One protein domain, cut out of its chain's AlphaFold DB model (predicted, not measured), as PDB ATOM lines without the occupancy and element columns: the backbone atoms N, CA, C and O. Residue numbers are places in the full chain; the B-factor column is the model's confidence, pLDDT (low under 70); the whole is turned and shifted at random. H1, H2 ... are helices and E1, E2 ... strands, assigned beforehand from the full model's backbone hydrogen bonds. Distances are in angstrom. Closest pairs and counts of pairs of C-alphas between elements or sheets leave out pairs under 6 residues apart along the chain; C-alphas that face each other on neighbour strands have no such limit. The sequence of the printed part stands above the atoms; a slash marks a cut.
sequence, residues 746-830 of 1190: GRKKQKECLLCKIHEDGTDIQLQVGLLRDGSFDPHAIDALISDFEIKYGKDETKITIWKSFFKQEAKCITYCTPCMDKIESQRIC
ATOM      1  N   GLY A 746     158.618 175.777  96.518       79.25
ATOM      2  CA  GLY A 746     159.455 176.626  95.666       79.25
ATOM      3  C   GLY A 746     160.933 176.220  95.665       79.25
ATOM      4  O   GLY A 746     161.564 176.215  94.614       79.25
ATOM      5  N   ARG A 747     161.480 175.782  96.810       80.56
ATOM      6  CA  ARG A 747     162.865 175.274  96.907       80.56
ATOM      7  C   ARG A 747     163.096 173.943  96.186       80.56
ATOM      8  O   ARG A 747     164.240 173.624  95.888       80.56
ATOM      9  N   LYS A 748     162.044 173.161  95.916       78.25
ATOM     10  CA  LYS A 748     162.121 171.900  95.152       78.25
ATOM     11  C   LYS A 748     161.998 172.117  93.633       78.25
ATOM     12  O   LYS A 748     161.890 171.141  92.894       78.25
ATOM     13  N   LYS A 749     162.014 173.370  93.158       80.94
ATOM     14  CA  LYS A 749     162.001 173.699  91.728       80.94
ATOM     15  C   LYS A 749     163.299 173.237  91.056       80.94
ATOM     16  O   LYS A 749     164.389 173.651  91.439       80.94
ATOM     17  N   GLN A 750     163.171 172.376  90.054       79.38
ATOM     18  CA  GLN A 750     164.250 171.950  89.166       79.38
ATOM     19  C   GLN A 750     164.336 172.887  87.951       79.38
ATOM     20  O   GLN A 750     163.353 173.536  87.597       79.38
ATOM     21  N   LYS A 751     165.512 172.934  87.311       78.94
ATOM     22  CA  LYS A 751     165.806 173.784  86.138       78.94
ATOM     23  C   LYS A 751     165.221 173.258  84.819       78.94
ATOM     24  O   LYS A 751     165.423 173.862  83.768       78.94
ATOM     25  N   GLU A 752     164.555 172.110  84.862       82.44
ATOM     26  CA  GLU A 752     163.929 171.459  83.716       82.44
ATOM     27  C   GLU A 752     162.510 170.999  84.067       82.44
ATOM     28  O   GLU A 752     162.201 170.640  85.211       82.44
ATOM     29  N   CYS A 753     161.624 171.025  83.073       82.44
ATOM     30  CA  CYS A 753     160.310 170.397  83.171       82.44
ATOM     31  C   CYS A 753     160.455 168.871  83.083       82.44
ATOM     32  O   CYS A 753     160.967 168.361  82.089       82.44
ATOM     33  N   LEU A 754     159.928 168.116  84.052       75.56
ATOM     34  CA  LEU A 754     160.054 166.651  84.049       75.56
ATOM     35  C   LEU A 754     159.240 165.978  82.919       75.56
ATOM     36  O   LEU A 754     159.538 164.853  82.526       75.56
ATOM     37  N   LEU A 755     158.211 166.659  82.394       74.38
ATOM     38  CA  LEU A 755     157.314 166.130  81.356       74.38
ATOM     39  C   LEU A 755     157.821 166.377  79.928       74.38
ATOM     40  O   LEU A 755     157.666 165.511  79.071       74.38
ATOM     41  N   CYS A 756     158.407 167.546  79.655       76.69
ATOM     42  CA  CYS A 756     158.832 167.944  78.303       76.69
ATOM     43  C   CYS A 756     160.314 168.328  78.184       76.69
ATOM     44  O   CYS A 756     160.765 168.615  77.081       76.69
ATOM     45  N   LYS A 757     161.066 168.321  79.295       76.38
ATOM     46  CA  LYS A 757     162.509 168.623  79.378       76.38
ATOM     47  C   LYS A 757     162.926 170.005  78.859       76.38
ATOM     48  O   LYS A 757     164.075 170.211  78.494       76.38
ATOM     49  N   ILE A 758     162.002 170.967  78.837       73.69
ATOM     50  CA  ILE A 758     162.311 172.359  78.481       73.69
ATOM     51  C   ILE A 758     163.062 173.027  79.644       73.69
ATOM     52  O   ILE A 758     162.633 172.912  80.798       73.69
ATOM     53  N   HIS A 759     164.165 173.708  79.320       72.19
ATOM     54  CA  HIS A 759     164.986 174.497  80.243       72.19
ATOM     55  C   HIS A 759     164.511 175.953  80.347       72.19
ATOM     56  O   HIS A 759     163.905 176.490  79.424       72.19
ATOM     57  N   GLU A 760     164.810 176.588  81.482       66.44
ATOM     58  CA  GLU A 760     164.372 177.950  81.836       66.44
ATOM     59  C   GLU A 760     165.180 179.074  81.138       66.44
ATOM     60  O   GLU A 760     164.876 180.254  81.306       66.44
ATOM     61  N   ASP A 761     166.184 178.735  80.324       58.69
ATOM     62  CA  ASP A 761     167.077 179.714  79.694       58.69
ATOM     63  C   ASP A 761     166.445 180.317  78.419       58.69
ATOM     64  O   ASP A 761     166.508 179.743  77.332       58.69
ATOM     65  N   GLY A 762     165.845 181.508  78.546       56.09
ATOM     66  CA  GLY A 762     165.582 182.419  77.417       56.09
ATOM     67  C   GLY A 762     164.216 182.334  76.720       56.09
ATOM     68  O   GLY A 762     164.054 182.937  75.662       56.09
ATOM     69  N   THR A 763     163.222 181.640  77.286       56.00
ATOM     70  CA  THR A 763     161.834 181.641  76.773       56.00
ATOM     71  C   THR A 763     160.855 182.167  77.825       56.00
ATOM     72  O   THR A 763     161.088 182.002  79.017       56.00
ATOM     73  N   ASP A 764     159.746 182.780  77.397       63.78
ATOM     74  CA  ASP A 764     158.696 183.394  78.246       63.78
ATOM     75  C   ASP A 764     157.846 182.351  79.028       63.78
ATOM     76  O   ASP A 764     156.676 182.553  79.352       63.78
ATOM     77  N   ILE A 765     158.417 181.169  79.284       67.00
ATOM     78  CA  ILE A 765     157.742 179.983  79.810       67.00
ATOM     79  C   ILE A 765     158.070 179.838  81.297       67.00
ATOM     80  O   ILE A 765     159.196 179.532  81.684       67.00
ATOM     81  N   GLN A 766     157.060 179.996  82.151       74.25
ATOM     82  CA  GLN A 766     157.222 179.863  83.597       74.25
ATOM     83  C   GLN A 766     157.173 178.391  84.033       74.25
ATOM     84  O   GLN A 766     156.185 177.685  83.817       74.25
ATOM     85  N   LEU A 767     158.236 177.932  84.698       79.62
ATOM     86  CA  LEU A 767     158.260 176.639  85.383       79.62
ATOM     87  C   LEU A 767     157.604 176.753  86.766       79.62
ATOM     88  O   LEU A 767     158.010 177.578  87.595       79.62
ATOM     89  N   GLN A 768     156.631 175.884  87.029       76.25
ATOM     90  CA  GLN A 768     155.899 175.773  88.290       76.25
ATOM     91  C   GLN A 768     156.120 174.397  88.933       76.25
ATOM     92  O   GLN A 768     156.487 173.425  88.270       76.25
ATOM     93  N   VAL A 769     155.923 174.322  90.251       81.06
ATOM     94  CA  VAL A 769     156.111 173.096  91.037       81.06
ATOM     95  C   VAL A 769     154.763 172.627  91.566       81.06
ATOM     96  O   VAL A 769     154.107 173.331  92.333       81.06
ATOM     97  N   GLY A 770     154.369 171.419  91.183       80.81
ATOM     98  CA  GLY A 770     153.163 170.760  91.659       80.81
ATOM     99  C   GLY A 770     153.432 169.619  92.625       80.81
ATOM    100  O   GLY A 770     154.549 169.106  92.732       80.81
ATOM    101  N   LEU A 771     152.377 169.195  93.314       84.69
ATOM    102  CA  LEU A 771     152.398 168.012  94.168       84.69
ATOM    103  C   LEU A 771     151.999 166.778  93.363       84.69
ATOM    104  O   LEU A 771     151.078 166.823  92.546       84.69
ATOM    105  N   LEU A 772     152.739 165.695  93.580       80.06
ATOM    106  CA  LEU A 772     152.600 164.452  92.836       80.06
ATOM    107  C   LEU A 772     151.785 163.443  93.645       80.06
ATOM    108  O   LEU A 772     152.065 163.217  94.824       80.06
ATOM    109  N   ARG A 773     150.839 162.779  92.981       74.38
ATOM    110  CA  ARG A 773     150.111 161.624  93.510       74.38
ATOM    111  C   ARG A 773     150.066 160.532  92.443       74.38
ATOM    112  O   ARG A 773     149.777 160.817  91.285       74.38
ATOM    113  N   ASP A 774     150.431 159.304  92.811       65.25
ATOM    114  CA  ASP A 774     150.417 158.124  91.926       65.25
ATOM    115  C   ASP A 774     151.083 158.355  90.551       65.25
ATOM    116  O   ASP A 774     150.589 157.934  89.510       65.25
ATOM    117  N   GLY A 775     152.208 159.082  90.537       66.00
ATOM    118  CA  GLY A 775     152.985 159.353  89.321       66.00
ATOM    119  C   GLY A 775     152.454 160.482  88.427       66.00
ATOM    120  O   GLY A 775     153.082 160.776  87.413       66.00
ATOM    121  N   SER A 776     151.363 161.161  88.801       66.44
ATOM    122  CA  SER A 776     150.778 162.280  88.044       66.44
ATOM    123  C   SER A 776     150.553 163.527  88.909       66.44
ATOM    124  O   SER A 776     150.547 163.466  90.141       66.44
ATOM    125  N   PHE A 777     150.431 164.693  88.272       73.62
ATOM    126  CA  PHE A 777     150.119 165.945  88.960       73.62
ATOM    127  C   PHE A 777     148.631 165.990  89.339       73.62
ATOM    128  O   PHE A 777     147.772 165.871  88.465       73.62
ATOM    129  N   ASP A 778     148.329 166.200  90.625       74.06
ATOM    130  CA  ASP A 778     146.957 166.342  91.123       74.06
ATOM    131  C   ASP A 778     146.803 167.625  91.967       74.06
ATOM    132  O   ASP A 778     147.404 167.735  93.044       74.06
ATOM    133  N   PRO A 779     145.956 168.585  91.545       69.94
ATOM    134  CA  PRO A 779     145.637 169.786  92.322       69.94
ATOM    135  C   PRO A 779     145.042 169.510  93.713       69.94
ATOM    136  O   PRO A 779     145.092 170.380  94.584       69.94
ATOM    137  N   HIS A 780     144.483 168.315  93.944       77.12
ATOM    138  CA  HIS A 780     143.891 167.919  95.227       77.12
ATOM    139  C   HIS A 780     144.830 167.103  96.124       77.12
ATOM    140  O   HIS A 780     144.435 166.725  97.230       77.12
ATOM    141  N   ALA A 781     146.085 166.881  95.718       80.38
ATOM    142  CA  ALA A 781     147.059 166.117  96.502       80.38
ATOM    143  C   ALA A 781     147.285 166.692  97.917       80.38
ATOM    144  O   ALA A 781     147.559 165.955  98.860       80.38
ATOM    145  N   ILE A 782     147.104 168.004  98.092       83.19
ATOM    146  CA  ILE A 782     147.211 168.689  99.389       83.19
ATOM    147  C   ILE A 782     146.141 168.203 100.364       83.19
ATOM    148  O   ILE A 782     146.439 167.976 101.530       83.19
ATOM    149  N   ASP A 783     144.904 168.025  99.900       83.62
ATOM    150  CA  ASP A 783     143.796 167.622 100.769       83.62
ATOM    151  C   ASP A 783     143.978 166.177 101.255       83.62
ATOM    152  O   ASP A 783     143.615 165.853 102.386       83.62
ATOM    153  N   ALA A 784     144.619 165.335 100.439       82.94
ATOM    154  CA  ALA A 784     145.045 163.996 100.836       82.94
ATOM    155  C   ALA A 784     146.167 164.042 101.885       82.94
ATOM    156  O   ALA A 784     146.018 163.441 102.942       82.94
ATOM    157  N   LEU A 785     147.219 164.844 101.670       86.75
ATOM    158  CA  LEU A 785     148.307 165.009 102.647       86.75
ATOM    159  C   LEU A 785     147.809 165.558 103.995       86.75
ATOM    160  O   LEU A 785     148.293 165.151 105.049       86.75
ATOM    161  N   ILE A 786     146.831 166.468 103.984       87.06
ATOM    162  CA  ILE A 786     146.201 166.981 105.209       87.06
ATOM    163  C   ILE A 786     145.389 165.880 105.895       87.06
ATOM    164  O   ILE A 786     145.450 165.758 107.116       87.06
ATOM    165  N   SER A 787     144.660 165.063 105.132       85.12
ATOM    166  CA  SER A 787     143.941 163.907 105.676       85.12
ATOM    167  C   SER A 787     144.900 162.904 106.326       85.12
ATOM    168  O   SER A 787     144.636 162.443 107.433       85.12
ATOM    169  N   ASP A 788     146.032 162.608 105.687       87.12
ATOM    170  CA  ASP A 788     147.042 161.684 106.214       87.12
ATOM    171  C   ASP A 788     147.702 162.235 107.487       87.12
ATOM    172  O   ASP A 788     147.942 161.501 108.448       87.12
ATOM    173  N   PHE A 789     147.921 163.550 107.541       88.44
ATOM    174  CA  PHE A 789     148.386 164.240 108.743       88.44
ATOM    175  C   PHE A 789     147.369 164.178 109.888       88.44
ATOM    176  O   PHE A 789     147.743 163.899 111.026       88.44
ATOM    177  N   GLU A 790     146.082 164.391 109.600       87.81
ATOM    178  CA  GLU A 790     145.006 164.305 110.596       87.81
ATOM    179  C   GLU A 790     144.813 162.883 111.134       87.81
ATOM    180  O   GLU A 790     144.452 162.720 112.300       87.81
ATOM    181  N   ILE A 791     145.074 161.861 110.314       88.38
ATOM    182  CA  ILE A 791     145.063 160.456 110.740       88.38
ATOM    183  C   ILE A 791     146.249 160.163 111.671       88.38
ATOM    184  O   ILE A 791     146.063 159.470 112.670       88.38
ATOM    185  N   LYS A 792     147.448 160.698 111.388       84.88
ATOM    186  CA  LYS A 792     148.655 160.436 112.197       84.88
ATOM    187  C   LYS A 792     148.745 161.256 113.492       84.88
ATOM    188  O   LYS A 792     149.215 160.724 114.492       84.88
ATOM    189  N   TYR A 793     148.323 162.522 113.487       81.94
ATOM    190  CA  TYR A 793     148.520 163.456 114.613       81.94
ATOM    191  C   TYR A 793     147.217 163.978 115.244       81.94
ATOM    192  O   TYR A 793     147.263 164.673 116.255       81.94
ATOM    193  N   GLY A 794     146.053 163.628 114.686       82.12
ATOM    194  CA  GLY A 794     144.740 164.056 115.170       82.12
ATOM    195  C   GLY A 794     144.162 165.260 114.414       82.12
ATOM    196  O   GLY A 794     144.868 166.063 113.804       82.12
ATOM    197  N   LYS A 795     142.829 165.397 114.449       76.44
ATOM    198  CA  LYS A 795     142.092 166.440 113.703       76.44
ATOM    199  C   LYS A 795     142.344 167.856 114.230       76.44
ATOM    200  O   LYS A 795     142.360 168.801 113.436       76.44
ATOM    201  N   ASP A 796     142.589 167.974 115.532       74.12
ATOM    202  CA  ASP A 796     142.753 169.253 116.232       74.12
ATOM    203  C   ASP A 796     144.205 169.761 116.229       74.12
ATOM    204  O   ASP A 796     144.459 170.893 116.630       74.12
ATOM    205  N   GLU A 797     145.163 168.964 115.741       77.38
ATOM    206  CA  GLU A 797     146.567 169.368 115.681       77.38
ATOM    207  C   GLU A 797     146.784 170.371 114.534       77.38
ATOM    208  O   GLU A 797     146.500 170.109 113.356       77.38
ATOM    209  N   THR A 798     147.263 171.561 114.896       74.00
ATOM    210  CA  THR A 798     147.506 172.687 113.980       74.00
ATOM    211  C   THR A 798     148.948 173.183 114.030       74.00
ATOM    212  O   THR A 798     149.267 174.169 113.362       74.00
ATOM    213  N   LYS A 799     149.840 172.529 114.794       76.00
ATOM    214  CA  LYS A 799     151.251 172.925 114.887       76.00
ATOM    215  C   LYS A 799     151.942 172.840 113.528       76.00
ATOM    216  O   LYS A 799     152.146 171.772 112.947       76.00
ATOM    217  N   ILE A 800     152.372 174.006 113.056       79.12
ATOM    218  CA  ILE A 800     153.010 174.198 111.748       79.12
ATOM    219  C   ILE A 800     154.361 173.471 111.668       79.12
ATOM    220  O   ILE A 800     154.758 173.035 110.591       79.12
ATOM    221  N   THR A 801     155.075 173.312 112.785       75.56
ATOM    222  CA  THR A 801     156.371 172.615 112.840       75.56
ATOM    223  C   THR A 801     156.235 171.133 112.502       75.56
ATOM    224  O   THR A 801     156.957 170.642 111.636       75.56
ATOM    225  N   ILE A 802     155.254 170.463 113.112       82.88
ATOM    226  CA  ILE A 802     154.938 169.046 112.883       82.88
ATOM    227  C   ILE A 802     154.434 168.848 111.449       82.88
ATOM    228  O   ILE A 802     154.844 167.917 110.759       82.88
ATOM    229  N   TRP A 803     153.606 169.772 110.959       87.56
ATOM    230  CA  TRP A 803     153.143 169.766 109.574       87.56
ATOM    231  C   TRP A 803     154.292 169.947 108.568       87.56
ATOM    232  O   TRP A 803     154.369 169.216 107.583       87.56
ATOM    233  N   LYS A 804     155.249 170.850 108.825       84.69
ATOM    234  CA  LYS A 804     156.442 171.029 107.978       84.69
ATOM    235  C   LYS A 804     157.352 169.801 107.986       84.69
ATOM    236  O   LYS A 804     157.890 169.460 106.933       84.69
ATOM    237  N   SER A 805     157.560 169.151 109.135       82.88
ATOM    238  CA  SER A 805     158.354 167.915 109.201       82.88
ATOM    239  C   SER A 805     157.655 166.763 108.486       82.88
ATOM    240  O   SER A 805     158.293 166.082 107.687       82.88
ATOM    241  N   PHE A 806     156.346 166.613 108.693       89.25
ATOM    242  CA  PHE A 806     155.524 165.606 108.026       89.25
ATOM    243  C   PHE A 806     155.525 165.798 106.505       89.25
ATOM    244  O   PHE A 806     155.820 164.875 105.750       89.25
ATOM    245  N   PHE A 807     155.307 167.029 106.039       89.50
ATOM    246  CA  PHE A 807     155.316 167.341 104.616       89.50
ATOM    247  C   PHE A 807     156.687 167.108 103.967       89.50
ATOM    248  O   PHE A 807     156.761 166.634 102.837       89.50
ATOM    249  N   LYS A 808     157.795 167.404 104.661       85.38
ATOM    250  CA  LYS A 808     159.140 167.105 104.141       85.38
ATOM    251  C   LYS A 808     159.371 165.603 103.936       85.38
ATOM    252  O   LYS A 808     160.097 165.259 103.008       85.38
ATOM    253  N   GLN A 809     158.778 164.760 104.782       83.25
ATOM    254  CA  GLN A 809     158.917 163.301 104.733       83.25
ATOM    255  C   GLN A 809     158.020 162.662 103.662       83.25
ATOM    256  O   GLN A 809     158.486 161.802 102.925       83.25
ATOM    257  N   GLU A 810     156.765 163.104 103.542       83.31
ATOM    258  CA  GLU A 810     155.749 162.422 102.719       83.31
ATOM    259  C   GLU A 810     155.536 163.059 101.332       83.31
ATOM    260  O   GLU A 810     155.092 162.393 100.395       83.31
ATOM    261  N   ALA A 811     155.844 164.350 101.151       82.75
ATOM    262  CA  ALA A 811     155.477 165.058  99.924       82.75
ATOM    263  C   ALA A 811     156.488 164.874  98.778       82.75
ATOM    264  O   ALA A 811     157.646 165.315  98.844       82.75
ATOM    265  N   LYS A 812     155.993 164.325  97.664       84.69
ATOM    266  CA  LYS A 812     156.678 164.255  96.366       84.69
ATOM    267  C   LYS A 812     156.259 165.445  95.493       84.69
ATOM    268  O   LYS A 812     155.070 165.727  95.358       84.69
ATOM    269  N   CYS A 813     157.229 166.151  94.915       84.56
ATOM    270  CA  CYS A 813     156.999 167.329  94.070       84.56
ATOM    271  C   CYS A 813     157.495 167.072  92.643       84.56
ATOM    272  O   CYS A 813     158.475 166.350  92.464       84.56
ATOM    273  N   ILE A 814     156.842 167.681  91.652       84.69
ATOM    274  CA  ILE A 814     157.217 167.628  90.233       84.69
ATOM    275  C   ILE A 814     157.245 169.038  89.646       84.69
ATOM    276  O   ILE A 814     156.405 169.869  89.993       84.69
ATOM    277  N   THR A 815     158.200 169.313  88.763       85.94
ATOM    278  CA  THR A 815     158.284 170.569  88.013       85.94
ATOM    279  C   THR A 815     157.684 170.417  86.624       85.94
ATOM    280  O   THR A 815     157.986 169.465  85.901       85.94
ATOM    281  N   TYR A 816     156.840 171.369  86.234       84.00
ATOM    282  CA  TYR A 816     156.221 171.425  84.913       84.00
ATOM    283  C   TYR A 816     156.241 172.842  84.338       84.00
ATOM    284  O   TYR A 816     156.359 173.821  85.073       84.00
ATOM    285  N   CYS A 817     156.101 172.960  83.019       84.56
ATOM    286  CA  CYS A 817     155.914 174.238  82.339       84.56
ATOM    287  C   CYS A 817     154.424 174.555  82.132       84.56
ATOM    288  O   CYS A 817     153.597 173.642  82.045       84.56
ATOM    289  N   THR A 818     154.093 175.842  82.010       80.56
ATOM    290  CA  THR A 818     152.736 176.334  81.710       80.56
ATOM    291  C   THR A 818     152.066 175.624  80.517       80.56
ATOM    292  O   THR A 818     150.970 175.107  80.701       80.56
ATOM    293  N   PRO A 819     152.722 175.407  79.356       79.50
ATOM    294  CA  PRO A 819     152.113 174.677  78.238       79.50
ATOM    295  C   PRO A 819     151.742 173.219  78.553       79.50
ATOM    296  O   PRO A 819     150.747 172.695  78.054       79.50
ATOM    297  N   CYS A 820     152.542 172.526  79.371       76.56
ATOM    298  CA  CYS A 820     152.217 171.163  79.801       76.56
ATOM    299  C   CYS A 820     151.024 171.146  80.758       76.56
ATOM    300  O   CYS A 820     150.245 170.195  80.725       76.56
ATOM    301  N   MET A 821     150.864 172.188  81.573       74.31
ATOM    302  CA  MET A 821     149.706 172.349  82.448       74.31
ATOM    303  C   MET A 821     148.439 172.624  81.680       74.31
ATOM    304  O   MET A 821     147.472 171.895  81.867       74.31
ATOM    305  N   ASP A 822     148.479 173.577  80.755       75.50
ATOM    306  CA  ASP A 822     147.333 173.911  79.915       75.50
ATOM    307  C   ASP A 822     146.892 172.682  79.108       75.50
ATOM    308  O   ASP A 822     145.703 172.433  78.922       75.50
ATOM    309  N   LYS A 823     147.839 171.825  78.704       76.25
ATOM    310  CA  LYS A 823     147.554 170.543  78.045       76.25
ATOM    311  C   LYS A 823     146.904 169.508  78.978       76.25
ATOM    312  O   LYS A 823     146.005 168.789  78.553       76.25
ATOM    313  N   ILE A 824     147.338 169.410  80.235       70.25
ATOM    314  CA  ILE A 824     146.727 168.513  81.235       70.25
ATOM    315  C   ILE A 824     145.335 169.022  81.637       70.25
ATOM    316  O   ILE A 824     144.399 168.235  81.790       70.25
ATOM    317  N   GLU A 825     145.184 170.333  81.781       68.75
ATOM    318  CA  GLU A 825     143.953 170.996  82.194       68.75
ATOM    319  C   GLU A 825     142.908 170.989  81.077       68.75
ATOM    320  O   GLU A 825     141.774 170.583  81.321       68.75
ATOM    321  N   SER A 826     143.297 171.265  79.829       64.31
ATOM    322  CA  SER A 826     142.430 171.082  78.653       64.31
ATOM    323  C   SER A 826     141.993 169.626  78.482       64.31
ATOM    324  O   SER A 826     140.818 169.368  78.239       64.31
ATOM    325  N   GLN A 827     142.872 168.640  78.704       63.50
ATOM    326  CA  GLN A 827     142.475 167.225  78.709       63.50
ATOM    327  C   GLN A 827     141.484 166.891  79.834       63.50
ATOM    328  O   GLN A 827     140.581 166.072  79.641       63.50
ATOM    329  N   ARG A 828     141.622 167.517  81.007       63.78
ATOM    330  CA  ARG A 828     140.691 167.359  82.133       63.78
ATOM    331  C   ARG A 828     139.333 167.997  81.837       63.78
ATOM    332  O   ARG A 828     138.310 167.361  82.088       63.78
ATOM    333  N   ILE A 829     139.331 169.198  81.262       56.03
ATOM    334  CA  ILE A 829     138.131 169.931  80.847       56.03
ATOM    335  C   ILE A 829     137.420 169.177  79.714       56.03
ATOM    336  O   ILE A 829     136.226 168.925  79.822       56.03
ATOM    337  N   CYS A 830     138.134 168.666  78.705       54.44
ATOM    338  CA  CYS A 830     137.569 167.808  77.653       54.44
ATOM    339  C   CYS A 830     136.957 166.504  78.200       54.44
ATOM    340  O   CYS A 830     135.937 166.032  77.698       54.44
TER     341      CYS A 830
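What this domain is: This is residues 746 to 830 of the 1190 residues of the protein "Hypothetical protein" of Corethron hystrix (UniProt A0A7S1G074). A two-stranded antiparallel ribbon, E1 beside E2, makes the middle of a loose, drawn-out model; beyond one end of it H1 and H2 cross each other, and from the other end H3 turns away as an arm whose residues 825 to 830 stick out. The long opening stretch, residues 746 to 766, has no named element and loops round towards the start of E1. The printed part has 85 residues with three named helices and two named strands, in the order E1, H1, H2, E2, H3; the class is mixed, helices and strands. The whole is loose, with a radius of gyration of the C-alphas of 15.3 A, and spans 45 by 31 by 18 A.

Where its parts are: Begin at C-alpha 746, at (159.455, 176.626, 95.666), and pass through residues 746 to 766 to reach strand E1, residues 767 to 773, which starts at C-alpha 767, at (158.260, 176.639, 85.383), and is 18.9 A long. Next you find helix H1, residues 781 to 793, 18.4 A long, and then helix H2, residues 800 to 810, 15.1 A long. Strand E2, residues 813 to 817, measures 13.7 A. Helix H3, residues 818 to 830, runs 17.9 A and ends at C-alpha 830, at (137.569, 167.808, 77.653).

How they stand to each other: Look first at E1 and E2, antiparallel neighbours whose directions stand at 138 degrees. C-alphas 769 and 815 face each other at 4.5 A; N 770 and O 814 are within hydrogen-bond range at 2.8 A, as are N 816 and O 768 at 2.9 A. Residues 772 to 773 of E1 also make a short antiparallel pairing with residues 776 to 777. The closest C-alphas of E1 and H1 are those of Leu 771 and Ala 781, 6.1 A apart. H1 touches H2 with its residues 785 to 789 alone; the closest C-alphas are those of Phe 789 and Phe 806, at 7.3 A. These helices run opposite ways at a steep tilt of 67 degrees, only just short of about perpendicular. At H3, the closest C-alphas to E1 are those of Leu 767 and Thr 818, at 6.6 A. H3 touches no helix and is apart from H1 and H2. In H1, H2 and H3 every O i to N i+4 pair is within hydrogen-bond range.

The domain as a whole: The two C-alphas farthest apart are those of Gly 762 and Asp 796, at 46.9 A. The printed part has no cut. The links from H2 to E2 and from E2 to H3 are tight, those from E1 to H1 and from H1 to H2 are short, and none is long. The mean pLDDT of the printed part is 77.3; look for values under 70 at residues 760 to 765, 774 to 776, 779 and 825 to 830.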